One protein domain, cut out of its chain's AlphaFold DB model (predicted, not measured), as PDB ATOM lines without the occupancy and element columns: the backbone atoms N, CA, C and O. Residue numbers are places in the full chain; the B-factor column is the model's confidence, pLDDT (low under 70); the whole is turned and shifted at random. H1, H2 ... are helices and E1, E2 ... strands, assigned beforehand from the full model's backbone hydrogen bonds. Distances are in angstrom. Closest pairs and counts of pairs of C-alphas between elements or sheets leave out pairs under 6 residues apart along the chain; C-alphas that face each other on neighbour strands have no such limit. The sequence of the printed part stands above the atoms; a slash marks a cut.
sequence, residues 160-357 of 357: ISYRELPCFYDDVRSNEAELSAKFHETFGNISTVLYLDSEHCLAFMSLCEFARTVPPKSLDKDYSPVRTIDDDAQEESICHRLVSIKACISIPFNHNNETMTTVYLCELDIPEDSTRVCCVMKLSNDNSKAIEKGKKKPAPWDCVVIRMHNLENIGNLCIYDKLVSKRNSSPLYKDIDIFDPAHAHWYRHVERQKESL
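Overview. This is residues 160 to 357 of the 357 residues of an uncharacterized protein of Blyttiomyces helicus (UniProt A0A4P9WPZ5). A strongly twisted sheet of five strands makes the core, with H1 crossing one face and the shorter H4 running along the strands on the opposite face. H6 starts by grazing the sheet and leads away from this body, where residues 351 to 357 stick out; the small helices H3 and H5 lie far from the core. The 198 printed residues hold six named helices and five named strands in the order H1 E1 H2 E2 E3 E4 H3 E5 H4 H5 H6, and the mixed sheet runs E1 E5 E4 E3 E2. The class is mixed, helices and strands, with under half of the residues in named elements. The whole is compact, with a radius of gyration of the C-alphas of 17.5 A, and elongated, spanning 56 by 37 by 32 A.

Arrangement. H1, residues 176 to 187, is on the sheet at a height over the sheet of 8.4 A and runs across the strands. Edge strand E1, residues 193 to 197, is parallel to E5, residues 303 to 307, with N 196 and O 305 2.8 A apart, within hydrogen-bond range. H2, residues 204 to 213, only grazes the sheet with residues 207 to 211. E2, residues 242 to 252, bends by 71 degrees at residue 246; its closest C-alpha pair with H1 is Glu 176 and Ile 245, 5.8 A. E2, E3, residues 260 to 268, and E4, residues 277 to 282, form a meander, each strand the antiparallel neighbour of the one before. N 249 and O 263 are 2.8 A apart, N 264 and O 280 2.8 A, and, between E4 and antiparallel E5, N 281 and O 304 2.9 A. H3, residues 288 to 291, and H5, residues 326 to 329, are not on the sheet. H4, residues 311 to 318, is on the opposite face from H1, over E4, at a height over the sheet of 8.2 A. H6, residues 341 to 355, is close to but not clearly touching H4: the closest C-alphas, of Ile 314 and Ala 342, are 7.6 A apart. Each O i to N i+4 pair is within hydrogen-bond range in H1 and H6, 5 of 6 in H2 and 0 of 4 in H4, where 5 of 5 O i to N i+3 pairs are; H3 and H5 are too short for an i+4 pair.

Along the chain. H1 begins at C-alpha 176 (10.473, 5.253, -8.169) and measures 15.9 A from first to last C-alpha. E2 measures 24.3 A and E3 23.3 A. H6 measures 21.6 A and ends at C-alpha 355 (13.831, 9.273, -32.905).

Size, cuts and confidence. The C-alphas farthest apart, of Gly 294 and Leu 357, are 63.2 A apart. The printed part has no cut; the links H2 to E2, H3 to E5 and H5 to H6 are long. Mean pLDDT of the printed part is 77.0; residues 201 to 235 and 320 to 339 are among those under 70.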
ATOM      1  N   ILE A 160      12.320  -7.113 -23.025       84.38
ATOM      2  CA  ILE A 160      12.246  -6.098 -21.960       84.38
ATOM      3  C   ILE A 160      13.569  -6.074 -21.202       84.38
ATOM      4  O   ILE A 160      13.998  -7.087 -20.653       84.38
ATOM      5  N   SER A 161      14.146  -4.883 -21.087       90.19
ATOM      6  CA  SER A 161      15.236  -4.585 -20.166       90.19
ATOM      7  C   SER A 161      14.672  -3.874 -18.936       90.19
ATOM      8  O   SER A 161      14.223  -2.734 -19.020       90.19
ATOM      9  N   TYR A 162      14.663  -4.540 -17.776       92.94
ATOM     10  CA  TYR A 162      14.099  -3.969 -16.543       92.94
ATOM     11  C   TYR A 162      14.770  -2.648 -16.139       92.94
ATOM     12  O   TYR A 162      14.096  -1.697 -15.749       92.94
ATOM     13  N   ARG A 163      16.100  -2.571 -16.262       93.12
ATOM     14  CA  ARG A 163      16.875  -1.383 -15.866       93.12
ATOM     15  C   ARG A 163      16.524  -0.153 -16.696       93.12
ATOM     16  O   ARG A 163      16.542   0.959 -16.176       93.12
ATOM     17  N   GLU A 164      16.200  -0.370 -17.962       92.31
ATOM     18  CA  GLU A 164      15.863   0.679 -18.924       92.31
ATOM     19  C   GLU A 164      14.345   0.942 -18.977       92.31
ATOM     20  O   GLU A 164      13.896   1.901 -19.604       92.31
ATOM     21  N   LEU A 165      13.535   0.124 -18.295       91.12
ATOM     22  CA  LEU A 165      12.094   0.320 -18.195       91.12
ATOM     23  C   LEU A 165      11.799   1.605 -17.393       91.12
ATOM     24  O   LEU A 165      12.230   1.717 -16.240       91.12
ATOM     25  N   PRO A 166      11.064   2.585 -17.953       92.31
ATOM     26  CA  PRO A 166      10.676   3.776 -17.203       92.31
ATOM     27  C   PRO A 166       9.684   3.422 -16.091       92.31
ATOM     28  O   PRO A 166       8.929   2.462 -16.220       92.31
ATOM     29  N   CYS A 167       9.635   4.225 -15.026       95.62
ATOM     30  CA  CYS A 167       8.663   4.023 -13.955       95.62
ATOM     31  C   CYS A 167       7.233   4.381 -14.407       95.62
ATOM     32  O   CYS A 167       7.009   5.442 -15.003       95.62
ATOM     33  N   PHE A 168       6.251   3.532 -14.095       93.81
ATOM     34  CA  PHE A 168       4.845   3.777 -14.432       93.81
ATOM     35  C   PHE A 168       3.850   3.183 -13.425       93.81
ATOM     36  O   PHE A 168       4.128   2.217 -12.717       93.81
ATOM     37  N   TYR A 169       2.661   3.776 -13.386       92.88
ATOM     38  CA  TYR A 169       1.476   3.263 -12.713       92.88
ATOM     39  C   TYR A 169       0.403   3.058 -13.781       92.88
ATOM     40  O   TYR A 169      -0.063   4.037 -14.360       92.88
ATOM     41  N   ASP A 170       0.036   1.810 -14.062       88.81
ATOM     42  CA  ASP A 170      -0.863   1.442 -15.159       88.81
ATOM     43  C   ASP A 170      -0.465   2.115 -16.487       88.81
ATOM     44  O   ASP A 170       0.538   1.750 -17.106       88.81
ATOM     45  N   ASP A 171      -1.222   3.106 -16.947       81.44
ATOM     46  CA  ASP A 171      -0.987   3.849 -18.183       81.44
ATOM     47  C   ASP A 171      -0.289   5.207 -17.979       81.44
ATOM     48  O   ASP A 171       0.059   5.882 -18.954       81.44
ATOM     49  N   VAL A 172      -0.015   5.590 -16.733       86.75
ATOM     50  CA  VAL A 172       0.539   6.892 -16.353       86.75
ATOM     51  C   VAL A 172       2.020   6.765 -15.994       86.75
ATOM     52  O   VAL A 172       2.447   5.816 -15.339       86.75
ATOM     53  N   ARG A 173       2.836   7.744 -16.403       89.19
ATOM     54  CA  ARG A 173       4.226   7.846 -15.927       89.19
ATOM     55  C   ARG A 173       4.245   8.117 -14.425       89.19
ATOM     56  O   ARG A 173       3.467   8.927 -13.938       89.19
ATOM     57  N   SER A 174       5.174   7.493 -13.720       95.69
ATOM     58  CA  SER A 174       5.415   7.749 -12.299       95.69
ATOM     59  C   SER A 174       6.922   7.831 -12.059       95.69
ATOM     60  O   SER A 174       7.713   7.895 -13.004       95.69
ATOM     61  N   ASN A 175       7.331   7.864 -10.801       97.12
ATOM     62  CA  ASN A 175       8.720   7.790 -10.390       97.12
ATOM     63  C   ASN A 175       8.888   6.723  -9.307       97.12
ATOM     64  O   ASN A 175       7.930   6.248  -8.699       97.12
ATOM     65  N   GLU A 176      10.132   6.332  -9.087       97.56
ATOM     66  CA  GLU A 176      10.473   5.253  -8.169       97.56
ATOM     67  C   GLU A 176      10.116   5.569  -6.709       97.56
ATOM     68  O   GLU A 176       9.658   4.686  -5.990       97.56
ATOM     69  N   ALA A 177      10.236   6.832  -6.284       98.12
ATOM     70  CA  ALA A 177       9.909   7.249  -4.921       98.12
ATOM     71  C   ALA A 177       8.407   7.100  -4.614       98.12
ATOM     72  O   ALA A 177       8.041   6.554  -3.575       98.12
ATOM     73  N   GLU A 178       7.536   7.526  -5.535       97.94
ATOM     74  CA  GLU A 178       6.080   7.355  -5.424       97.94
ATOM     75  C   GLU A 178       5.674   5.881  -5.384       97.94
ATOM     76  O   GLU A 178       4.851   5.476  -4.561       97.94
ATOM     77  N   LEU A 179       6.250   5.072  -6.278       98.06
ATOM     78  CA  LEU A 179       5.976   3.639  -6.335       98.06
ATOM     79  C   LEU A 179       6.457   2.929  -5.063       98.06
ATOM     80  O   LEU A 179       5.733   2.094  -4.525       98.06
ATOM     81  N   SER A 180       7.635   3.295  -4.554       98.12
ATOM     82  CA  SER A 180       8.192   2.746  -3.317       98.12
ATOM     83  C   SER A 180       7.334   3.104  -2.103       98.12
ATOM     84  O   SER A 180       7.020   2.224  -1.303       98.12
ATOM     85  N   ALA A 181       6.863   4.352  -1.992       98.12
ATOM     86  CA  ALA A 181       5.963   4.759  -0.912       98.12
ATOM     87  C   ALA A 181       4.662   3.932  -0.907       98.12
ATOM     88  O   ALA A 181       4.273   3.399   0.132       98.12
ATOM     89  N   LYS A 182       4.040   3.740  -2.080       97.56
ATOM     90  CA  LYS A 182       2.844   2.888  -2.232       97.56
ATOM     91  C   LYS A 182       3.119   1.421  -1.904       97.56
ATOM     92  O   LYS A 182       2.277   0.752  -1.302       97.56
ATOM     93  N   PHE A 183       4.289   0.914  -2.288       97.56
ATOM     94  CA  PHE A 183       4.712  -0.440  -1.950       97.56
ATOM     95  C   PHE A 183       4.805  -0.615  -0.429       97.56
ATOM     96  O   PHE A 183       4.199  -1.533   0.119       97.56
ATOM     97  N   HIS A 184       5.469   0.309   0.269       97.31
ATOM     98  CA  HIS A 184       5.602   0.276   1.728       97.31
ATOM     99  C   HIS A 184       4.253   0.377   2.446       97.31
ATOM    100  O   HIS A 184       4.003  -0.369   3.390       97.31
ATOM    101  N   GLU A 185       3.356   1.242   1.972       96.56
ATOM    102  CA  GLU A 185       1.985   1.332   2.488       96.56
ATOM    103  C   GLU A 185       1.228   0.005   2.311       96.56
ATOM    104  O   GLU A 185       0.549  -0.475   3.221       96.56
ATOM    105  N   THR A 186       1.377  -0.629   1.146       95.25
ATOM    106  CA  THR A 186       0.662  -1.865   0.808       95.25
ATOM    107  C   THR A 186       1.181  -3.065   1.603       95.25
ATOM    108  O   THR A 186       0.375  -3.872   2.091       95.25
ATOM    109  N   PHE A 187       2.505  -3.193   1.728       94.62
ATOM    110  CA  PHE A 187       3.186  -4.387   2.234       94.62
ATOM    111  C   PHE A 187       3.855  -4.208   3.608       94.62
ATOM    112  O   PHE A 187       4.487  -5.141   4.097       94.62
ATOM    113  N   GLY A 188       3.679  -3.063   4.275       92.94
ATOM    114  CA  GLY A 188       4.285  -2.803   5.589       92.94
ATOM    115  C   GLY A 188       3.872  -3.790   6.687       92.94
ATOM    116  O   GLY A 188       4.651  -4.046   7.597       92.94
ATOM    117  N   ASN A 189       2.686  -4.396   6.563       89.19
ATOM    118  CA  ASN A 189       2.116  -5.337   7.535       89.19
ATOM    119  C   ASN A 189       1.901  -6.729   6.917       89.19
ATOM    120  O   ASN A 189       0.783  -7.247   6.921       89.19
ATOM    121  N   ILE A 190       2.937  -7.299   6.309       89.56
ATOM    122  CA  ILE A 190       2.893  -8.635   5.701       89.56
ATOM    123  C   ILE A 190       3.651  -9.599   6.597       89.56
ATOM    124  O   ILE A 190       4.816  -9.360   6.898       89.56
ATOM    125  N   SER A 191       2.980 -10.675   7.006       84.00
ATOM    126  CA  SER A 191       3.571 -11.697   7.872       84.00
ATOM    127  C   SER A 191       3.974 -12.948   7.107       84.00
ATOM    128  O   SER A 191       4.944 -13.597   7.460       84.00
ATOM    129  N   THR A 192       3.251 -13.281   6.038       85.94
ATOM    130  CA  THR A 192       3.454 -14.528   5.295       85.94
ATOM    131  C   THR A 192       3.613 -14.255   3.803       85.94
ATOM    132  O   THR A 192       2.764 -13.617   3.170       85.94
ATOM    133  N   VAL A 193       4.711 -14.747   3.226       87.56
ATOM    134  CA  VAL A 193       5.068 -14.532   1.817       87.56
ATOM    135  C   VAL A 193       5.249 -15.871   1.109       87.56
ATOM    136  O   VAL A 193       6.014 -16.723   1.555       87.56
ATOM    137  N   LEU A 194       4.567 -16.036  -0.022       86.56
ATOM    138  CA  LEU A 194       4.699 -17.188  -0.910       86.56
ATOM    139  C   LEU A 194       5.607 -16.841  -2.095       86.56
ATOM    140  O   LEU A 194       5.249 -15.972  -2.890       86.56
ATOM    141  N   TYR A 195       6.732 -17.541  -2.255       86.75
ATOM    142  CA  TYR A 195       7.634 -17.355  -3.397       86.75
ATOM    143  C   TYR A 195       7.387 -18.401  -4.479       86.75
ATOM    144  O   TYR A 195       7.267 -19.594  -4.193       86.75
ATOM    145  N   LEU A 196       7.333 -17.941  -5.728       86.50
ATOM    146  CA  LEU A 196       7.001 -18.741  -6.902       86.50
ATOM    147  C   LEU A 196       7.911 -18.417  -8.085       86.50
ATOM    148  O   LEU A 196       8.355 -17.283  -8.232       86.50
ATOM    149  N   ASP A 197       8.090 -19.374  -8.995       86.44
ATOM    150  CA  ASP A 197       8.830 -19.170 -10.248       86.44
ATOM    151  C   ASP A 197       7.931 -18.974 -11.451       86.44
ATOM    152  O   ASP A 197       7.049 -19.795 -11.707       86.44
ATOM    153  N   SER A 198       8.222 -17.949 -12.258       86.12
ATOM    154  CA  SER A 198       7.479 -17.681 -13.492       86.12
ATOM    155  C   SER A 198       7.461 -18.871 -14.461       86.12
ATOM    156  O   SER A 198       6.432 -19.117 -15.081       86.12
ATOM    157  N   GLU A 199       8.559 -19.631 -14.563       82.56
ATOM    158  CA  GLU A 199       8.675 -20.793 -15.469       82.56
ATOM    159  C   GLU A 199       7.766 -21.957 -15.057       82.56
ATOM    160  O   GLU A 199       7.251 -22.694 -15.896       82.56
ATOM    161  N   HIS A 200       7.522 -22.098 -13.756       74.06
ATOM    162  CA  HIS A 200       6.662 -23.140 -13.200       74.06
ATOM    163  C   HIS A 200       5.215 -22.651 -13.006       74.06
ATOM    164  O   HIS A 200       4.306 -23.448 -12.778       74.06
ATOM    165  N   CYS A 201       4.976 -21.343 -13.161       66.38
ATOM    166  CA  CYS A 201       3.687 -20.674 -12.974       66.38
ATOM    167  C   CYS A 201       2.859 -20.509 -14.258       66.38
ATOM    168  O   CYS A 201       2.090 -19.553 -14.384       66.38
ATOM    169  N   LEU A 202       2.951 -21.439 -15.211       53.44
ATOM    170  CA  LEU A 202       2.247 -21.333 -16.501       53.44
ATOM    171  C   LEU A 202       0.709 -21.300 -16.381       53.44
ATOM    172  O   LEU A 202       0.025 -20.903 -17.322       53.44
ATOM    173  N   ALA A 203       0.152 -21.660 -15.220       58.75
ATOM    174  CA  ALA A 203      -1.265 -21.516 -14.902       58.75
ATOM    175  C   ALA A 203      -1.470 -20.582 -13.696       58.75
ATOM    176  O   ALA A 203      -1.948 -21.001 -12.644       58.75
ATOM    177  N   PHE A 204      -1.138 -19.296 -13.857       55.16
ATOM    178  CA  PHE A 204      -1.373 -18.231 -12.864       55.16
ATOM    179  C   PHE A 204      -2.793 -18.255 -12.256       55.16
ATOM    180  O   PHE A 204      -2.997 -17.988 -11.075       55.16
ATOM    181  N   MET A 205      -3.781 -18.686 -13.041       52.41
ATOM    182  CA  MET A 205      -5.162 -18.869 -12.590       52.41
ATOM    183  C   MET A 205      -5.308 -19.881 -11.452       52.41
ATOM    184  O   MET A 205      -6.038 -19.648 -10.491       52.41
ATOM    185  N   SER A 206      -4.596 -21.002 -11.565       59.09
ATOM    186  CA  SER A 206      -4.554 -22.035 -10.541       59.09
ATOM    187  C   SER A 206      -3.802 -21.545  -9.319       59.09
ATOM    188  O   SER A 206      -4.084 -22.030  -8.242       59.09
ATOM    189  N   LEU A 207      -2.895 -20.576  -9.455       62.94
ATOM    190  CA  LEU A 207      -2.015 -20.124  -8.379       62.94
ATOM    191  C   LEU A 207      -2.709 -19.279  -7.323       62.94
ATOM    192  O   LEU A 207      -2.454 -19.478  -6.145       62.94
ATOM    193  N   CYS A 208      -3.633 -18.400  -7.701       62.09
ATOM    194  CA  CYS A 208      -4.431 -17.670  -6.717       62.09
ATOM    195  C   CYS A 208      -5.379 -18.601  -5.940       62.09
ATOM    196  O   CYS A 208      -5.602 -18.420  -4.741       62.09
ATOM    197  N   GLU A 209      -5.938 -19.613  -6.609       66.44
ATOM    198  CA  GLU A 209      -6.735 -20.655  -5.950       66.44
ATOM    199  C   GLU A 209      -5.857 -21.604  -5.120       66.44
ATOM    200  O   GLU A 209      -6.220 -21.958  -4.000       66.44
ATOM    201  N   PHE A 210      -4.674 -21.953  -5.617       67.06
ATOM    202  CA  PHE A 210      -3.675 -22.797  -4.963       67.06
ATOM    203  C   PHE A 210      -3.132 -22.125  -3.706       67.06
ATOM    204  O   PHE A 210      -3.212 -22.703  -2.628       67.06
ATOM    205  N   ALA A 211      -2.701 -20.866  -3.796       66.19
ATOM    206  CA  ALA A 211      -2.249 -20.078  -2.656       66.19
ATOM    207  C   ALA A 211      -3.339 -19.988  -1.579       66.19
ATOM    208  O   ALA A 211      -3.045 -19.998  -0.393       66.19
ATOM    209  N   ARG A 212      -4.623 -19.968  -1.951       67.12
ATOM    210  CA  ARG A 212      -5.720 -19.974  -0.968       67.12
ATOM    211  C   ARG A 212      -6.010 -21.339  -0.351       67.12
ATOM    212  O   ARG A 212      -6.653 -21.387   0.696       67.12
ATOM    213  N   THR A 213      -5.623 -22.431  -1.002       66.94
ATOM    214  CA  THR A 213      -6.043 -23.792  -0.629       66.94
ATOM    215  C   THR A 213      -4.927 -24.640  -0.045       66.94
ATOM    216  O   THR A 213      -5.228 -25.565   0.707       66.94
ATOM    217  N   VAL A 214      -3.667 -24.320  -0.336       65.06
ATOM    218  CA  VAL A 214      -2.503 -25.084   0.110       65.06
ATOM    219  C   VAL A 214      -1.915 -24.441   1.366       65.06
ATOM    220  O   VAL A 214      -1.313 -23.368   1.280       65.06
ATOM    221  N   PRO A 215      -2.105 -25.051   2.552       66.00
ATOM    222  CA  PRO A 215      -1.496 -24.550   3.773       66.00
ATOM    223  C   PRO A 215       0.035 -24.704   3.735       66.00
ATOM    224  O   PRO A 215       0.530 -25.662   3.132       66.00
ATOM    225  N   PRO A 216       0.783 -23.850   4.464       66.38
ATOM    226  CA  PRO A 216       2.250 -23.837   4.459       66.38
ATOM    227  C   PRO A 216       2.848 -25.211   4.771       66.38
ATOM    228  O   PRO A 216       3.770 -25.668   4.114       66.38
ATOM    229  N   LYS A 217       2.231 -25.927   5.717       64.38
ATOM    230  CA  LYS A 217       2.688 -27.232   6.219       64.38
ATOM    231  C   LYS A 217       2.458 -28.411   5.267       64.38
ATOM    232  O   LYS A 217       2.868 -29.517   5.589       64.38
ATOM    233  N   SER A 218       1.732 -28.208   4.164       57.28
ATOM    234  CA  SER A 218       1.398 -29.272   3.200       57.28
ATOM    235  C   SER A 218       2.255 -29.254   1.939       57.28
ATOM    236  O   SER A 218       2.121 -30.139   1.095       57.28
ATOM    237  N   LEU A 219       3.121 -28.251   1.810       61.03
ATOM    238  CA  LEU A 219       4.130 -28.208   0.769       61.03
ATOM    239  C   LEU A 219       5.243 -29.175   1.157       61.03
ATOM    240  O   LEU A 219       6.116 -28.861   1.961       61.03
ATOM    241  N   ASP A 220       5.130 -30.392   0.635       51.41
ATOM    242  CA  ASP A 220       6.177 -31.395   0.746       51.41
ATOM    243  C   ASP A 220       7.479 -30.829   0.164       51.41
ATOM    244  O   ASP A 220       7.443 -30.115  -0.845       51.41
ATOM    245  N   LYS A 221       8.627 -31.143   0.779       54.84
ATOM    246  CA  LYS A 221       9.937 -30.574   0.391       54.84
ATOM    247  C   LYS A 221      10.301 -30.844  -1.077       54.84
ATOM    248  O   LYS A 221      11.125 -30.132  -1.644       54.84
ATOM    249  N   ASP A 222       9.650 -31.829  -1.692       49.53
ATOM    250  CA  ASP A 222       9.852 -32.235  -3.082       49.53
ATOM    251  C   ASP A 222       9.096 -31.368  -4.109       49.53
ATOM    252  O   ASP A 222       9.392 -31.429  -5.306       49.53
ATOM    253  N   TYR A 223       8.156 -30.509  -3.689       49.56
ATOM    254  CA  TYR A 223       7.563 -29.504  -4.579       49.56
ATOM    255  C   TYR A 223       8.518 -28.312  -4.745       49.56
ATOM    256  O   TYR A 223       8.329 -27.225  -4.205       49.56
ATOM    257  N   SER A 224       9.520 -28.518  -5.603       52.12
ATOM    258  CA  SER A 224      10.597 -27.575  -5.926       52.12
ATOM    259  C   SER A 224      10.214 -26.135  -6.343       52.12
ATOM    260  O   SER A 224      11.082 -25.275  -6.166       52.12
ATOM    261  N   PRO A 225       9.031 -25.800  -6.916       56.06
ATOM    262  CA  PRO A 225       8.788 -24.431  -7.390       56.06
ATOM    263  C   PRO A 225       8.236 -23.485  -6.318       56.06
ATOM    264  O   PRO A 225       8.056 -22.299  -6.597       56.06
ATOM    265  N   VAL A 226       7.927 -23.994  -5.122       59.06
ATOM    266  CA  VAL A 226       7.345 -23.211  -4.033       59.06
ATOM    267  C   VAL A 226       8.316 -23.219  -2.867       59.06
ATOM    268  O   VAL A 226       8.507 -24.238  -2.210       59.06
ATOM    269  N   ARG A 227       8.931 -22.066  -2.610       61.94
ATOM    270  CA  ARG A 227       9.788 -21.885  -1.441       61.94
ATOM    271  C   ARG A 227       9.037 -21.073  -0.403       61.94
ATOM    272  O   ARG A 227       8.579 -19.962  -0.666       61.94
ATOM    273  N   THR A 228       8.924 -21.641   0.784       60.03
ATOM    274  CA  THR A 228       8.597 -20.898   1.994       60.03
ATOM    275  C   THR A 228       9.934 -20.558   2.625       60.03
ATOM    276  O   THR A 228      10.703 -21.468   2.927       60.03
ATOM    277  N   ILE A 229      10.265 -19.273   2.749       58.16
ATOM    278  CA  ILE A 229      11.435 -18.892   3.545       58.16
ATOM    279  C   ILE A 229      11.106 -19.322   4.975       58.16
ATOM    280  O   ILE A 229      10.081 -18.871   5.495       58.16
ATOM    281  N   ASP A 230      11.911 -20.234   5.536       55.97
ATOM    282  CA  ASP A 230      11.749 -20.749   6.900       55.97
ATOM    283  C   ASP A 230      11.493 -19.581   7.864       55.97
ATOM    284  O   ASP A 230      12.153 -18.542   7.772       55.97
ATOM    285  N   ASP A 231      10.518 -19.748   8.762       53.19
ATOM    286  CA  ASP A 231      10.045 -18.706   9.690       53.19
ATOM    287  C   ASP A 231      11.195 -18.074  10.507       53.19
ATOM    288  O   ASP A 231      11.119 -16.908  10.885       53.19
ATOM    289  N   ASP A 232      12.301 -18.801  10.704       49.09
ATOM    290  CA  ASP A 232      13.481 -18.342  11.446       49.09
ATOM    291  C   ASP A 232      14.393 -17.378  10.649       49.09
ATOM    292  O   ASP A 232      15.232 -16.699  11.237       49.09
ATOM    293  N   ALA A 233      14.234 -17.268   9.321       54.59
ATOM    294  CA  ALA A 233      14.981 -16.343   8.449       54.59
ATOM    295  C   ALA A 233      14.146 -15.120   7.993       54.59
ATOM    296  O   ALA A 233      14.575 -14.335   7.138       54.59
ATOM    297  N   GLN A 234      12.936 -14.958   8.542       56.12
ATOM    298  CA  GLN A 234      11.969 -13.911   8.186       56.12
ATOM    299  C   GLN A 234      12.077 -12.618   9.016       56.12
ATOM    300  O   GLN A 234      11.122 -11.845   9.053       56.12
ATOM    301  N   GLU A 235      13.207 -12.311   9.661       61.50
ATOM    302  CA  GLU A 235      13.289 -11.054  10.434       61.50
ATOM    303  C   GLU A 235      13.106  -9.800   9.554       61.50
ATOM    304  O   GLU A 235      12.571  -8.784  10.005       61.50
ATOM    305  N   GLU A 236      13.464  -9.871   8.269       78.12
ATOM    306  CA  GLU A 236      13.336  -8.739   7.352       78.12
ATOM    307  C   GLU A 236      12.051  -8.777   6.517       78.12
ATOM    308  O   GLU A 236      11.900  -9.587   5.594       78.12
ATOM    309  N   SER A 237      11.159  -7.821   6.802       89.25
ATOM    310  CA  SER A 237       9.975  -7.506   5.986       89.25
ATOM    311  C   SER A 237      10.318  -7.348   4.499       89.25
ATOM    312  O   SER A 237      11.362  -6.804   4.139       89.25
ATOM    313  N   ILE A 238       9.387  -7.742   3.621       91.94
ATOM    314  CA  ILE A 238       9.508  -7.591   2.161       91.94
ATOM    315  C   ILE A 238       9.812  -6.148   1.730       91.94
ATOM    316  O   ILE A 238      10.460  -5.937   0.709       91.94
ATOM    317  N   CYS A 239       9.393  -5.157   2.521       95.06
ATOM    318  CA  CYS A 239       9.722  -3.754   2.291       95.06
ATOM    319  C   CYS A 239      11.229  -3.480   2.400       95.06
ATOM    320  O   CYS A 239      11.770  -2.767   1.564       95.06
ATOM    321  N   HIS A 240      11.919  -4.083   3.374       93.25
ATOM    322  CA  HIS A 240      13.373  -3.937   3.528       93.25
ATOM    323  C   HIS A 240      14.145  -4.608   2.392       93.25
ATOM    324  O   HIS A 240      15.237  -4.174   2.047       93.25
ATOM    325  N   ARG A 241      13.547  -5.628   1.770       93.31
ATOM    326  CA  ARG A 241      14.121  -6.331   0.620       93.31
ATOM    327  C   ARG A 241      13.913  -5.589  -0.699       93.31
ATOM    328  O   ARG A 241      14.408  -6.050  -1.720       93.31
ATOM    329  N   LEU A 242      13.167  -4.484  -0.731       96.62
ATOM    330  CA  LEU A 242      12.923  -3.738  -1.964       96.62
ATOM    331  C   LEU A 242      14.195  -3.008  -2.418       96.62
ATOM    332  O   LEU A 242      14.615  -2.041  -1.792       96.62
ATOM    333  N   VAL A 243      14.773  -3.442  -3.541       96.94
ATOM    334  CA  VAL A 243      15.971  -2.821  -4.135       96.94
ATOM    335  C   VAL A 243      15.584  -1.693  -5.082       96.94
ATOM    336  O   VAL A 243      16.131  -0.596  -4.999       96.94
ATOM    337  N   SER A 244      14.655  -1.965  -5.998       97.75
ATOM    338  CA  SER A 244      14.178  -0.989  -6.977       97.75
ATOM    339  C   SER A 244      12.758  -1.313  -7.434       97.75
ATOM    340  O   SER A 244      12.285  -2.444  -7.284       97.75
ATOM    341  N   ILE A 245      12.033  -0.330  -7.973       98.12
ATOM    342  CA  ILE A 245      10.648  -0.523  -8.435       98.12
ATOM    343  C   ILE A 245      10.342   0.260  -9.714       98.12
ATOM    344  O   ILE A 245      10.595   1.460  -9.821       98.12
ATOM    345  N   LYS A 246       9.758  -0.429 -10.705       97.19
ATOM    346  CA  LYS A 246       9.471   0.149 -12.032       97.19
ATOM    347  C   LYS A 246       7.996   0.230 -12.362       97.19
ATOM    348  O   LYS A 246       7.605   1.142 -13.081       97.19
ATOM    349  N   ALA A 247       7.168  -0.681 -11.866       96.31
ATOM    350  CA  ALA A 247       5.758  -0.637 -12.217       96.31
ATOM    351  C   ALA A 247       4.831  -0.966 -11.062       96.31
ATOM    352  O   ALA A 247       5.149  -1.789 -10.205       96.31
ATOM    353  N   CYS A 248       3.650  -0.365 -11.117       96.31
ATOM    354  CA  CYS A 248       2.461  -0.775 -10.392       96.31
ATOM    355  C   CYS A 248       1.346  -0.976 -11.423       96.31
ATOM    356  O   CYS A 248       1.045  -0.057 -12.181       96.31
ATOM    357  N   ILE A 249       0.782  -2.180 -11.491       93.06
ATOM    358  CA  ILE A 249      -0.142  -2.612 -12.540       93.06
ATOM    359  C   ILE A 249      -1.390  -3.209 -11.898       93.06
ATOM    360  O   ILE A 249      -1.304  -4.111 -11.069       93.06
ATOM    361  N   SER A 250      -2.554  -2.742 -12.320       90.75
ATOM    362  CA  SER A 250      -3.852  -3.287 -11.954       90.75
ATOM    363  C   SER A 250      -4.224  -4.397 -12.936       90.75
ATOM    364  O   SER A 250      -4.471  -4.135 -14.112       90.75
ATOM    365  N   ILE A 251      -4.282  -5.644 -12.466       85.81
ATOM    366  CA  ILE A 251      -4.674  -6.797 -13.289       85.81
ATOM    367  C   ILE A 251      -5.982  -7.421 -12.788       85.81
ATOM    368  O   ILE A 251      -6.231  -7.457 -11.580       85.81
ATOM    369  N   PRO A 252      -6.823  -7.966 -13.678       80.88
ATOM    370  CA  PRO A 252      -7.976  -8.764 -13.275       80.88
ATOM    371  C   PRO A 252      -7.539 -10.021 -12.508       80.88
ATOM    372  O   PRO A 252      -6.785 -10.851 -13.008       80.88
ATOM    373  N   PHE A 253      -8.048 -10.185 -11.288       76.31
ATOM    374  CA  PHE A 253      -7.740 -11.325 -10.417       76.31
ATOM    375  C   PHE A 253      -8.608 -12.559 -10.719       76.31
ATOM    376  O   PHE A 253      -8.243 -13.681 -10.373       76.31
ATOM    377  N   ASN A 254      -9.778 -12.374 -11.337       72.69
ATOM    378  CA  ASN A 254     -10.712 -13.454 -11.644       72.69
ATOM    379  C   ASN A 254     -11.239 -13.371 -13.082       72.69
ATOM    380  O   ASN A 254     -11.203 -12.320 -13.710       72.69
ATOM    381  N   HIS A 255     -11.787 -14.486 -13.571       66.81
ATOM    382  CA  HIS A 255     -12.370 -14.613 -14.914       66.81
ATOM    383  C   HIS A 255     -13.464 -13.595 -15.254       66.81
ATOM    384  O   HIS A 255     -13.714 -13.336 -16.430       66.81
ATOM    385  N   ASN A 256     -14.164 -13.082 -14.243       68.94
ATOM    386  CA  ASN A 256     -15.253 -12.134 -14.446       68.94
ATOM    387  C   ASN A 256     -14.743 -10.688 -14.545       68.94
ATOM    388  O   ASN A 256     -15.532  -9.792 -14.834       68.94
ATOM    389  N   ASN A 257     -13.447 -10.457 -14.300       63.34
ATOM    390  CA  ASN A 257     -12.808  -9.145 -14.185       63.34
ATOM    391  C   ASN A 257     -13.493  -8.232 -13.150       63.34
ATOM    392  O   ASN A 257     -13.410  -7.011 -13.238       63.34
ATOM    393  N   GLU A 258     -14.188  -8.817 -12.171       75.31
ATOM    394  CA  GLU A 258     -14.920  -8.070 -11.137       75.31
ATOM    395  C   GLU A 258     -13.982  -7.548 -10.050       75.31
ATOM    396  O   GLU A 258     -14.243  -6.522  -9.429       75.31
ATOM    397  N   THR A 259     -12.884  -8.262  -9.813       79.75
ATOM    398  CA  THR A 259     -11.885  -7.898  -8.813       79.75
ATOM    399  C   THR A 259     -10.565  -7.634  -9.508       79.75
ATOM    400  O   THR A 259     -10.004  -8.550 -10.112       79.75
ATOM    401  N   MET A 260     -10.069  -6.407  -9.402       86.25
ATOM    402  CA  MET A 260      -8.706  -6.066  -9.792       86.25
ATOM    403  C   MET A 260      -7.770  -6.328  -8.613       86.25
ATOM    404  O   MET A 260      -8.143  -6.117  -7.459       86.25
ATOM    405  N   THR A 261      -6.564  -6.800  -8.895       88.75
ATOM    406  CA  THR A 261      -5.467  -6.858  -7.931       88.75
ATOM    407  C   THR A 261      -4.328  -5.980  -8.418       88.75
ATOM    408  O   THR A 261      -4.124  -5.818  -9.622       88.75
ATOM    409  N   THR A 262      -3.593  -5.412  -7.475       93.12
ATOM    410  CA  THR A 262      -2.428  -4.586  -7.763       93.12
ATOM    411  C   THR A 262      -1.176  -5.450  -7.710       93.12
ATOM    412  O   THR A 262      -0.925  -6.140  -6.719       93.12
ATOM    413  N   VAL A 263      -0.389  -5.391  -8.778       94.38
ATOM    414  CA  VAL A 263       0.892  -6.077  -8.928       94.38
ATOM    415  C   VAL A 263       1.998  -5.055  -9.085       94.38
ATOM    416  O   VAL A 263       1.911  -4.144  -9.904       94.38
ATOM    417  N   TYR A 264       3.070  -5.243  -8.335       97.19
ATOM    418  CA  TYR A 264       4.260  -4.415  -8.402       97.19
ATOM    419  C   TYR A 264       5.372  -5.165  -9.124       97.19
ATOM    420  O   TYR A 264       5.636  -6.320  -8.808       97.19
ATOM    421  N   LEU A 265       6.017  -4.517 -10.093       96.88
ATOM    422  CA  LEU A 265       7.198  -5.035 -10.785       96.88
ATOM    423  C   LEU A 265       8.445  -4.375 -10.183       96.88
ATOM    424  O   LEU A 265       8.721  -3.194 -10.435       96.88
ATOM    425  N   CYS A 266       9.188  -5.132  -9.385       97.75
ATOM    426  CA  CYS A 266      10.311  -4.645  -8.585       97.75
ATOM    427  C   CYS A 266      11.517  -5.590  -8.627       97.75
ATOM    428  O   CYS A 266      11.394  -6.745  -9.024       97.75
ATOM    429  N   GLU A 267      12.685  -5.099  -8.225       97.25
ATOM    430  CA  GLU A 267      13.799  -5.945  -7.804       97.25
ATOM    431  C   GLU A 267      13.738  -6.125  -6.291       97.25
ATOM    432  O   GLU A 267      13.616  -5.149  -5.545       97.25
ATOM    433  N   LEU A 268      13.836  -7.377  -5.848       95.38
ATOM    434  CA  LEU A 268      13.946  -7.735  -4.443       95.38
ATOM    435  C   LEU A 268      15.318  -8.353  -4.161       95.38
ATOM    436  O   LEU A 268      15.849  -9.108  -4.980       95.38
ATOM    437  N   ASP A 269      15.869  -8.065  -2.985       93.00
ATOM    438  CA  ASP A 269      17.034  -8.755  -2.445       93.00
ATOM    439  C   ASP A 269      16.574 -10.053  -1.773       93.00
ATOM    440  O   ASP A 269      16.173 -10.097  -0.607       93.00
ATOM    441  N   ILE A 270      16.511 -11.114  -2.574       85.88
ATOM    442  CA  ILE A 270      16.139 -12.451  -2.120       85.88
ATOM    443  C   ILE A 270      17.441 -13.241  -1.933       85.88
ATOM    444  O   ILE A 270      18.177 -13.414  -2.910       85.88
ATOM    445  N   PRO A 271      17.745 -13.713  -0.709       75.06
ATOM    446  CA  PRO A 271      18.908 -14.548  -0.452       75.06
ATOM    447  C   PRO A 271      18.911 -15.775  -1.367       75.06
ATOM    448  O   PRO A 271      17.860 -16.341  -1.650       75.06
ATOM    449  N   GLU A 272      20.104 -16.204  -1.778       74.06
ATOM    450  CA  GLU A 272      20.349 -17.496  -2.446       74.06
ATOM    451  C   GLU A 272      19.892 -17.637  -3.910       74.06
ATOM    452  O   GLU A 272      20.112 -18.696  -4.497       74.06
ATOM    453  N   ASP A 273      19.358 -16.592  -4.554       68.75
ATOM    454  CA  ASP A 273      18.903 -16.684  -5.948       68.75
ATOM    455  C   ASP A 273      19.482 -15.609  -6.882       68.75
ATOM    456  O   ASP A 273      19.700 -14.450  -6.525       68.75
ATOM    457  N   SER A 274      19.692 -15.994  -8.145       73.12
ATOM    458  CA  SER A 274      20.164 -15.094  -9.207       73.12
ATOM    459  C   SER A 274      19.068 -14.180  -9.767       73.12
ATOM    460  O   SER A 274      19.370 -13.152 -10.377       73.12
ATOM    461  N   THR A 275      17.795 -14.546  -9.596       79.44
ATOM    462  CA  THR A 275      16.656 -13.839 -10.197       79.44
ATOM    463  C   THR A 275      16.072 -12.838  -9.208       79.44
ATOM    464  O   THR A 275      15.284 -13.202  -8.341       79.44
ATOM    465  N   ARG A 276      16.448 -11.565  -9.358       88.56
ATOM    466  CA  ARG A 276      16.010 -10.479  -8.461       88.56
ATOM    467  C   ARG A 276      14.719  -9.799  -8.896       88.56
ATOM    468  O   ARG A 276      14.001  -9.259  -8.059       88.56
ATOM    469  N   VAL A 277      14.407  -9.821 -10.191       94.12
ATOM    470  CA  VAL A 277      13.204  -9.161 -10.707       94.12
ATOM    471  C   VAL A 277      11.975 -10.004 -10.391       94.12
ATOM    472  O   VAL A 277      11.916 -11.189 -10.722       94.12
ATOM    473  N   CYS A 278      10.989  -9.382  -9.758       95.00
ATOM    474  CA  CYS A 278       9.813 -10.036  -9.219       95.00
ATOM    475  C   CYS A 278       8.530  -9.271  -9.554       95.00
ATOM    476  O   CYS A 278       8.516  -8.044  -9.665       95.00
ATOM    477  N   CYS A 279       7.429 -10.014  -9.644       94.69
ATOM    478  CA  CYS A 279       6.083  -9.473  -9.531       94.69
ATOM    479  C   CYS A 279       5.542  -9.759  -8.130       94.69
ATOM    480  O   CYS A 279       5.413 -10.918  -7.740       94.69
ATOM    481  N   VAL A 280       5.214  -8.711  -7.379       94.88
ATOM    482  CA  VAL A 280       4.733  -8.808  -5.997       94.88
ATOM    483  C   VAL A 280       3.274  -8.402  -5.944       94.88
ATOM    484  O   VAL A 280       2.894  -7.347  -6.452       94.88
ATOM    485  N   MET A 281       2.447  -9.226  -5.315       93.81
ATOM    486  CA  MET A 281       1.021  -8.961  -5.167       93.81
ATOM    487  C   MET A 281       0.558  -9.248  -3.751       93.81
ATOM    488  O   MET A 281       0.989 -10.209  -3.109       93.81
ATOM    489  N   LYS A 282      -0.348  -8.405  -3.265       92.44
ATOM    490  CA  LYS A 282      -1.012  -8.621  -1.985       92.44
ATOM    491  C   LYS A 282      -2.214  -9.522  -2.209       92.44
ATOM    492  O   LYS A 282      -3.074  -9.233  -3.045       92.44
ATOM    493  N   LEU A 283      -2.302 -10.597  -1.440       88.06
ATOM    494  CA  LEU A 283      -3.506 -11.407  -1.394       88.06
ATOM    495  C   LEU A 283      -4.491 -10.693  -0.475       88.06
ATOM    496  O   LEU A 283      -4.307 -10.613   0.736       88.06
ATOM    497  N   SER A 284      -5.533 -10.106  -1.058       76.69
ATOM    498  CA  SER A 284      -6.546  -9.423  -0.266       76.69
ATOM    499  C   SER A 284      -7.287 -10.429   0.624       76.69
ATOM    500  O   SER A 284      -7.961 -11.350   0.152       76.69
ATOM    501  N   ASN A 285      -7.197 -10.211   1.937       63.25
ATOM    502  CA  ASN A 285      -8.010 -10.890   2.947       63.25
ATOM    503  C   ASN A 285      -9.428 -10.294   3.055       63.25
ATOM    504  O   ASN A 285     -10.173 -10.650   3.966       63.25
ATOM    505  N   ASP A 286      -9.846  -9.456   2.095       58.22
ATOM    506  CA  ASP A 286     -11.145  -8.751   2.044       58.22
ATOM    507  C   ASP A 286     -12.388  -9.658   2.026       58.22
ATOM    508  O   ASP A 286     -13.531  -9.201   2.019       58.22
ATOM    509  N   ASN A 287     -12.198 -10.969   2.145       53.88
ATOM    510  CA  ASN A 287     -13.235 -11.887   2.587       53.88
ATOM    511  C   ASN A 287     -13.623 -11.711   4.069       53.88
ATOM    512  O   ASN A 287     -14.293 -12.598   4.590       53.88
ATOM    513  N   SER A 288     -13.276 -10.611   4.748       53.66
ATOM    514  CA  SER A 288     -13.687 -10.317   6.134       53.66
ATOM    515  C   SER A 288     -15.181 -10.601   6.367       53.66
ATOM    516  O   SER A 288     -15.536 -11.357   7.268       53.66
ATOM    517  N   LYS A 289     -16.053 -10.179   5.439       56.00
ATOM    518  CA  LYS A 289     -17.506 -10.465   5.476       56.00
ATOM    519  C   LYS A 289     -17.883 -11.948   5.317       56.00
ATOM    520  O   LYS A 289     -18.964 -12.367   5.729       56.00
ATOM    521  N   ALA A 290     -17.049 -12.751   4.658       57.75
ATOM    522  CA  ALA A 290     -17.253 -14.193   4.488       57.75
ATOM    523  C   ALA A 290     -16.642 -15.013   5.638       57.75
ATOM    524  O   ALA A 290     -17.160 -16.089   5.955       57.75
ATOM    525  N   ILE A 291     -15.583 -14.492   6.268       57.38
ATOM    526  CA  ILE A 291     -14.949 -15.049   7.468       57.38
ATOM    527  C   ILE A 291     -15.883 -14.879   8.672       57.38
ATOM    528  O   ILE A 291     -16.112 -15.850   9.388       57.38
ATOM    529  N   GLU A 292     -16.541 -13.723   8.821       59.00
ATOM    530  CA  GLU A 292     -17.557 -13.489   9.868       59.00
ATOM    531  C   GLU A 292     -18.731 -14.480   9.810       59.00
ATOM    532  O   GLU A 292     -19.335 -14.806  10.827       59.00
ATOM    533  N   LYS A 293     -19.039 -15.020   8.624       70.44
ATOM    534  CA  LYS A 293     -20.079 -16.047   8.449       70.44
ATOM    535  C   LYS A 293     -19.577 -17.479   8.673       70.44
ATOM    536  O   LYS A 293     -20.320 -18.417   8.390       70.44
ATOM    537  N   GLY A 294     -18.329 -17.665   9.114       66.50
ATOM    538  CA  GLY A 294     -17.730 -18.970   9.418       66.50
ATOM    539  C   GLY A 294     -17.532 -19.890   8.209       66.50
ATOM    540  O   GLY A 294     -17.311 -21.086   8.379       66.50
ATOM    541  N   LYS A 295     -17.639 -19.377   6.975       60.81
ATOM    542  CA  LYS A 295     -17.670 -20.215   5.761       60.81
ATOM    543  C   LYS A 295     -16.317 -20.413   5.085       60.81
ATOM    544  O   LYS A 295     -16.211 -21.291   4.231       60.81
ATOM    545  N   LYS A 296     -15.297 -19.612   5.403       64.81
ATOM    546  CA  LYS A 296     -13.977 -19.707   4.763       64.81
ATOM    547  C   LYS A 296     -12.861 -19.491   5.776       64.81
ATOM    548  O   LYS A 296     -12.917 -18.549   6.559       64.81
ATOM    549  N   LYS A 297     -11.853 -20.366   5.733       68.56
ATOM    550  CA  LYS A 297     -10.585 -20.165   6.443       68.56
ATOM    551  C   LYS A 297      -9.852 -18.961   5.825       68.56
ATOM    552  O   LYS A 297     -10.006 -18.747   4.618       68.56
ATOM    553  N   PRO A 298      -9.103 -18.175   6.621       68.81
ATOM    554  CA  PRO A 298      -8.237 -17.130   6.082       68.81
ATOM    555  C   PRO A 298      -7.246 -17.735   5.083       68.81
ATOM    556  O   PRO A 298      -6.908 -18.919   5.182       68.81
ATOM    557  N   ALA A 299      -6.826 -16.938   4.096       74.62
ATOM    558  CA  ALA A 299      -5.776 -17.374   3.189       74.62
ATOM    559  C   ALA A 299      -4.495 -17.624   4.008       74.62
ATOM    560  O   ALA A 299      -4.214 -16.856   4.926       74.62
ATOM    561  N   PRO A 300      -3.736 -18.689   3.715       80.50
ATOM    562  CA  PRO A 300      -2.511 -18.992   4.449       80.50
ATOM    563  C   PRO A 300      -1.356 -18.022   4.161       80.50
ATOM    564  O   PRO A 300      -0.339 -18.103   4.840       80.50
ATOM    565  N   TRP A 301      -1.505 -17.147   3.164       85.31
ATOM    566  CA  TRP A 301      -0.479 -16.219   2.700       85.31
ATOM    567  C   TRP A 301      -1.065 -14.814   2.562       85.31
ATOM    568  O   TRP A 301      -2.159 -14.656   2.012       85.31
ATOM    569  N   ASP A 302      -0.314 -13.801   2.989       88.38
ATOM    570  CA  ASP A 302      -0.670 -12.386   2.829       88.38
ATOM    571  C   ASP A 302      -0.164 -11.815   1.496       88.38
ATOM    572  O   ASP A 302      -0.745 -10.885   0.929       88.38
ATOM    573  N   CYS A 303       0.939 -12.363   0.985       90.62
ATOM    574  CA  CYS A 303       1.629 -11.874  -0.202       90.62
ATOM    575  C   CYS A 303       2.138 -13.024  -1.074       90.62
ATOM    576  O   CYS A 303       2.518 -14.083  -0.576       90.62
ATOM    577  N   VAL A 304       2.168 -12.792  -2.386       90.94
ATOM    578  CA  VAL A 304       2.822 -13.666  -3.362       90.94
ATOM    579  C   VAL A 304       3.909 -12.881  -4.083       90.94
ATOM    580  O   VAL A 304       3.662 -11.779  -4.579       90.94
ATOM    581  N   VAL A 305       5.091 -13.480  -4.171       92.19
ATOM    582  CA  VAL A 305       6.249 -12.996  -4.920       92.19
ATOM    583  C   VAL A 305       6.526 -13.976  -6.051       92.19
ATOM    584  O   VAL A 305       6.820 -15.146  -5.820       92.19
ATOM    585  N   ILE A 306       6.445 -13.500  -7.288       91.31
ATOM    586  CA  ILE A 306       6.712 -14.294  -8.488       91.31
ATOM    587  C   ILE A 306       8.055 -13.861  -9.057       91.31
ATOM    588  O   ILE A 306       8.177 -12.752  -9.572       91.31
ATOM    589  N   ARG A 307       9.050 -14.739  -8.986       91.38
ATOM    590  CA  ARG A 307      10.391 -14.548  -9.538       91.38
ATOM    591  C   ARG A 307      10.334 -14.639 -11.060       91.38
ATOM    592  O   ARG A 307      10.012 -15.689 -11.630       91.38
ATOM    593  N   MET A 308      10.651 -13.532 -11.720       91.25
ATOM    594  CA  MET A 308      10.548 -13.375 -13.168       91.25
ATOM    595  C   MET A 308      11.850 -13.814 -13.838       91.25
ATOM    596  O   MET A 308      12.759 -13.015 -14.035       91.25
ATOM    597  N   HIS A 309      11.932 -15.094 -14.210       88.44
ATOM    598  CA  HIS A 309      13.091 -15.661 -14.920       88.44
ATOM    599  C   HIS A 309      13.211 -15.101 -16.338       88.44
ATOM    600  O   HIS A 309      14.305 -14.892 -16.854       88.44
ATOM    601  N   ASN A 310      12.060 -14.817 -16.942       87.69
ATOM    602  CA  ASN A 310      11.932 -14.084 -18.183       87.69
ATOM    603  C   ASN A 310      10.884 -12.984 -17.982       87.69
ATOM    604  O   ASN A 310       9.730 -13.268 -17.655       87.69
ATOM    605  N   LEU A 311      11.273 -11.722 -18.182       87.88
ATOM    606  CA  LEU A 311      10.365 -10.579 -18.040       87.88
ATOM    607  C   LEU A 311       9.211 -10.616 -19.033       87.88
ATOM    608  O   LEU A 311       8.154 -10.052 -18.758       87.88
ATOM    609  N   GLU A 312       9.367 -11.326 -20.150       83.19
ATOM    610  CA  GLU A 312       8.277 -11.515 -21.095       83.19
ATOM    611  C   GLU A 312       7.087 -12.258 -20.480       83.19
ATOM    612  O   GLU A 312       5.946 -12.023 -20.885       83.19
ATOM    613  N   ASN A 313       7.322 -13.072 -19.446       83.81
ATOM    614  CA  ASN A 313       6.276 -13.805 -18.737       83.81
ATOM    615  C   ASN A 313       5.292 -12.882 -18.003       83.81
ATOM    616  O   ASN A 313       4.244 -13.355 -17.571       83.81
ATOM    617  N   ILE A 314       5.582 -11.580 -17.868       84.75
ATOM    618  CA  ILE A 314       4.659 -10.630 -17.231       84.75
ATOM    619  C   ILE A 314       3.313 -10.565 -17.958       84.75
ATOM    620  O   ILE A 314       2.277 -10.385 -17.321       84.75
ATOM    621  N   GLY A 315       3.302 -10.809 -19.274       77.62
ATOM    622  CA  GLY A 315       2.072 -10.872 -20.060       77.62
ATOM    623  C   GLY A 315       1.109 -11.968 -19.599       77.62
ATOM    624  O   GLY A 315      -0.106 -11.809 -19.724       77.62
ATOM    625  N   ASN A 316       1.617 -13.037 -18.973       78.31
ATOM    626  CA  ASN A 316       0.788 -14.115 -18.430       78.31
ATOM    627  C   ASN A 316      -0.094 -13.643 -17.263       78.31
ATOM    628  O   ASN A 316      -1.142 -14.239 -17.011       78.31
ATOM    629  N   LEU A 317       0.282 -12.555 -16.581       78.06
ATOM    630  CA  LEU A 317      -0.530 -11.949 -15.522       78.06
ATOM    631  C   LEU A 317      -1.787 -11.262 -16.077       78.06
ATOM    632  O   LEU A 317      -2.794 -11.147 -15.385       78.06
ATOM    633  N   CYS A 318      -1.760 -10.856 -17.347       75.19
ATOM    634  CA  CYS A 318      -2.873 -10.203 -18.032       75.19
ATOM    635  C   CYS A 318      -3.738 -11.195 -18.834       75.19
ATOM    636  O   CYS A 318      -4.467 -10.787 -19.733       75.19
ATOM    637  N   ILE A 319      -3.699 -12.501 -18.541       70.31
ATOM    638  CA  ILE A 319      -4.420 -13.518 -19.333       70.31
ATOM    639  C   ILE A 319      -5.948 -13.328 -19.368       70.31
ATOM    640  O   ILE A 319      -6.604 -13.758 -20.317       70.31
ATOM    641  N   TYR A 320      -6.524 -12.683 -18.350       66.56
ATOM    642  CA  TYR A 320      -7.960 -12.389 -18.278       66.56
ATOM    643  C   TYR A 320      -8.351 -11.030 -18.841       66.56
ATOM    644  O   TYR A 320      -9.547 -10.726 -18.948       66.56
ATOM    645  N   ASP A 321      -7.373 -10.195 -19.193       66.62
ATOM    646  CA  ASP A 321      -7.691  -8.963 -19.888       66.62
ATOM    647  C   ASP A 321      -8.443  -9.335 -21.161       66.62
ATOM    648  O   ASP A 321      -8.065 -10.247 -21.906       66.62
ATOM    649  N   LYS A 322      -9.563  -8.646 -21.404       59.47
ATOM    650  CA  LYS A 322     -10.296  -8.853 -22.648       59.47
ATOM    651  C   LYS A 322      -9.304  -8.601 -23.778       59.47
ATOM    652  O   LYS A 322      -8.744  -7.511 -23.871       59.47
ATOM    653  N   LEU A 323      -9.126  -9.607 -24.634       53.81
ATOM    654  CA  LEU A 323      -8.325  -9.535 -25.855       53.81
ATOM    655  C   LEU A 323      -9.031  -8.628 -26.873       53.81
ATOM    656  O   LEU A 323      -9.536  -9.070 -27.906       53.81
ATOM    657  N   VAL A 324      -9.140  -7.351 -26.530       51.72
ATOM    658  CA  VAL A 324      -9.553  -6.274 -27.414       51.72
ATOM    659  C   VAL A 324      -8.288  -5.806 -28.109       51.72
ATOM    660  O   VAL A 324      -7.233  -5.727 -27.481       51.72
ATOM    661  N   SER A 325      -8.371  -5.504 -29.404       50.06
ATOM    662  CA  SER A 325      -7.286  -4.807 -30.088       50.06
ATOM    663  C   SER A 325      -7.029  -3.484 -29.362       50.06
ATOM    664  O   SER A 325      -7.759  -2.505 -29.550       50.06
ATOM    665  N   LYS A 326      -6.003  -3.468 -28.498       54.38
ATOM    666  CA  LYS A 326      -5.654  -2.281 -27.715       54.38
ATOM    667  C   LYS A 326      -5.182  -1.142 -28.625       54.38
ATOM    668  O   LYS A 326      -5.338   0.021 -28.255       54.38
ATOM    669  N   ARG A 327      -4.788  -1.480 -29.862       53.59
ATOM    670  CA  ARG A 327      -4.542  -0.572 -30.989       53.59
ATOM    671  C   ARG A 327      -5.558   0.559 -31.108       53.59
ATOM    672  O   ARG A 327      -5.174   1.691 -31.371       53.59
ATOM    673  N   ASN A 328      -6.840   0.262 -30.914       50.50
ATOM    674  CA  ASN A 328      -7.907   1.248 -31.083       50.50
ATOM    675  C   ASN A 328      -8.602   1.619 -29.770       50.50
ATOM    676  O   ASN A 328      -9.352   2.590 -29.742       50.50
ATOM    677  N   SER A 329      -8.395   0.851 -28.695       49.59
ATOM    678  CA  SER A 329      -9.137   1.021 -27.441       49.59
ATOM    679  C   SER A 329      -8.371   1.768 -26.356       49.59
ATOM    680  O   SER A 329      -8.977   2.153 -25.361       49.59
ATOM    681  N   SER A 330      -7.061   1.969 -26.502       54.88
ATOM    682  CA  SER A 330      -6.304   2.777 -25.551       54.88
ATOM    683  C   SER A 330      -5.217   3.594 -26.252       54.88
ATOM    684  O   SER A 330      -4.458   3.050 -27.061       54.88
ATOM    685  N   PRO A 331      -5.078   4.890 -25.905       55.97
ATOM    686  CA  PRO A 331      -3.986   5.724 -26.391       55.97
ATOM    687  C   PRO A 331      -2.604   5.127 -26.106       55.97
ATOM    688  O   PRO A 331      -1.652   5.472 -26.801       55.97
ATOM    689  N   LEU A 332      -2.479   4.237 -25.106       54.28
ATOM    690  CA  LEU A 332      -1.222   3.585 -24.739       54.28
ATOM    691  C   LEU A 332      -0.774   2.503 -25.743       54.28
ATOM    692  O   LEU A 332       0.413   2.250 -25.922       54.28
ATOM    693  N   TYR A 333      -1.712   1.885 -26.442       57.47
ATOM    694  CA  TYR A 333      -1.414   0.767 -27.339       57.47
ATOM    695  C   TYR A 333      -1.711   1.126 -28.788       57.47
ATOM    696  O   TYR A 333      -1.694   0.257 -29.652       57.47
ATOM    697  N   LYS A 334      -1.983   2.411 -29.056       55.31
ATOM    698  CA  LYS A 334      -2.236   2.917 -30.396       55.31
ATOM    699  C   LYS A 334      -1.094   2.506 -31.321       55.31
ATOM    700  O   LYS A 334       0.064   2.778 -31.027       55.31
ATOM    701  N   ASP A 335      -1.460   1.805 -32.390       57.03
ATOM    702  CA  ASP A 335      -0.556   1.247 -33.403       57.03
ATOM    703  C   ASP A 335       0.407   0.142 -32.941       57.03
ATOM    704  O   ASP A 335       1.336  -0.201 -33.669       57.03
ATOM    705  N   ILE A 336       0.150  -0.483 -31.785       55.53
ATOM    706  CA  ILE A 336       0.983  -1.562 -31.254       55.53
ATOM    707  C   ILE A 336       0.125  -2.778 -30.860       55.53
ATOM    708  O   ILE A 336      -0.805  -2.673 -30.060       55.53
ATOM    709  N   ASP A 337       0.474  -3.964 -31.367       57.03
ATOM    710  CA  ASP A 337      -0.151  -5.245 -30.995       57.03
ATOM    711  C   ASP A 337       0.456  -5.815 -29.693       57.03
ATOM    712  O   ASP A 337       0.941  -6.949 -29.648       57.03
ATOM    713  N   ILE A 338       0.465  -5.005 -28.626       58.00
ATOM    714  CA  ILE A 338       0.952  -5.392 -27.293       58.00
ATOM    715  C   ILE A 338      -0.218  -5.564 -26.324       58.00
ATOM    716  O   ILE A 338      -1.138  -4.746 -26.270       58.00
ATOM    717  N   PHE A 339      -0.157  -6.638 -25.538       63.22
ATOM    718  CA  PHE A 339      -1.228  -7.041 -24.636       63.22
ATOM    719  C   PHE A 339      -1.023  -6.612 -23.185       63.22
ATOM    720  O   PHE A 339      -2.021  -6.383 -22.496       63.22
ATOM    721  N   ASP A 340       0.220  -6.427 -22.739       72.19
ATOM    722  CA  ASP A 340       0.524  -6.046 -21.361       72.19
ATOM    723  C   ASP A 340       1.164  -4.648 -21.232       72.19
ATOM    724  O   ASP A 340       1.890  -4.193 -22.125       72.19
ATOM    725  N   PRO A 341       0.899  -3.944 -20.115       72.75
ATOM    726  CA  PRO A 341       1.384  -2.581 -19.901       72.75
ATOM    727  C   PRO A 341       2.911  -2.444 -19.913       72.75
ATOM    728  O   PRO A 341       3.428  -1.449 -20.422       72.75
ATOM    729  N   ALA A 342       3.649  -3.428 -19.392       78.94
ATOM    730  CA  ALA A 342       5.103  -3.340 -19.275       78.94
ATOM    731  C   ALA A 342       5.786  -3.326 -20.644       78.94
ATOM    732  O   ALA A 342       6.610  -2.448 -20.909       78.94
ATOM    733  N   HIS A 343       5.387  -4.219 -21.550       78.25
ATOM    734  CA  HIS A 343       5.881  -4.190 -22.925       78.25
ATOM    735  C   HIS A 343       5.499  -2.900 -23.650       78.25
ATOM    736  O   HIS A 343       6.301  -2.380 -24.424       78.25
ATOM    737  N   ALA A 344       4.303  -2.361 -23.400       75.50
ATOM    738  CA  ALA A 344       3.853  -1.142 -24.062       75.50
ATOM    739  C   ALA A 344       4.711   0.064 -23.654       75.50
ATOM    740  O   ALA A 344       5.155   0.828 -24.515       75.50
ATOM    741  N   HIS A 345       4.996   0.214 -22.357       77.75
ATOM    742  CA  HIS A 345       5.889   1.265 -21.861       77.75
ATOM    743  C   HIS A 345       7.333   1.066 -22.324       77.75
ATOM    744  O   HIS A 345       7.960   2.040 -22.748       77.75
ATOM    745  N   TRP A 346       7.834  -0.174 -22.321       80.56
ATOM    746  CA  TRP A 346       9.171  -0.506 -22.816       80.56
ATOM    747  C   TRP A 346       9.352  -0.137 -24.288       80.56
ATOM    748  O   TRP A 346      10.246   0.630 -24.643       80.56
ATOM    749  N   TYR A 347       8.456  -0.618 -25.148       77.56
ATOM    750  CA  TYR A 347       8.538  -0.390 -26.586       77.56
ATOM    751  C   TYR A 347       8.536   1.104 -26.929       77.56
ATOM    752  O   TYR A 347       9.348   1.575 -27.718       77.56
ATOM    753  N   ARG A 348       7.681   1.888 -26.265       74.56
ATOM    754  CA  ARG A 348       7.641   3.350 -26.433       74.56
ATOM    755  C   ARG A 348       8.920   4.045 -26.004       74.56
ATOM    756  O   ARG A 348       9.245   5.097 -26.547       74.56
ATOM    757  N   HIS A 349       9.584   3.536 -24.973       79.56
ATOM    758  CA  HIS A 349      10.864   4.078 -24.543       79.56
ATOM    759  C   HIS A 349      11.918   3.871 -25.634       79.56
ATOM    760  O   HIS A 349      12.548   4.840 -26.051       79.56
ATOM    761  N   VAL A 350      12.010   2.647 -26.160       80.06
ATOM    762  CA  VAL A 350      12.922   2.289 -27.254       80.06
ATOM    763  C   VAL A 350      12.659   3.125 -28.511       80.06
ATOM    764  O   VAL A 350      13.595   3.674 -29.082       80.06
ATOM    765  N   GLU A 351      11.401   3.272 -28.937       78.69
ATOM    766  CA  GLU A 351      11.072   4.056 -30.139       78.69
ATOM    767  C   GLU A 351      11.458   5.536 -29.996       78.69
ATOM    768  O   GLU A 351      12.062   6.100 -30.903       78.69
ATOM    769  N   ARG A 352      11.222   6.154 -28.831       82.19
ATOM    770  CA  ARG A 352      11.639   7.549 -28.593       82.19
ATOM    771  C   ARG A 352      13.153   7.738 -28.631       82.19
ATOM    772  O   ARG A 352      13.614   8.788 -29.061       82.19
ATOM    773  N   GLN A 353      13.924   6.755 -28.164       80.25
ATOM    774  CA  GLN A 353      15.384   6.821 -28.242       80.25
ATOM    775  C   GLN A 353      15.870   6.778 -29.694       80.25
ATOM    776  O   GLN A 353      16.794   7.509 -30.042       80.25
ATOM    777  N   LYS A 354      15.219   5.983 -30.554       82.19
ATOM    778  CA  LYS A 354      15.534   5.939 -31.990       82.19
ATOM    779  C   LYS A 354      15.245   7.260 -32.697       82.19
ATOM    780  O   LYS A 354      16.008   7.627 -33.572       82.19
ATOM    781  N   GLU A 355      14.176   7.963 -32.325       79.81
ATOM    782  CA  GLU A 355      13.831   9.273 -32.905       79.81
ATOM    783  C   GLU A 355      14.793  10.399 -32.485       79.81
ATOM    784  O   GLU A 355      14.836  11.445 -33.129       79.81
ATOM    785  N   SER A 356      15.537  10.212 -31.389       72.94
ATOM    786  CA  SER A 356      16.503  11.193 -30.872       72.94
ATOM    787  C   SER A 356      17.931  11.036 -31.411       72.94
ATOM    788  O   SER A 356      18.788  11.860 -31.086       72.94
ATOM    789  N   LEU A 357      18.177   9.984 -32.194       61.75
ATOM    790  CA  LEU A 357      19.437   9.679 -32.878       61.75
ATOM    791  C   LEU A 357      19.314  10.037 -34.359       61.75
ATOM    792  O   LEU A 357      20.326  10.518 -34.916       61.75
TER     793      LEU A 357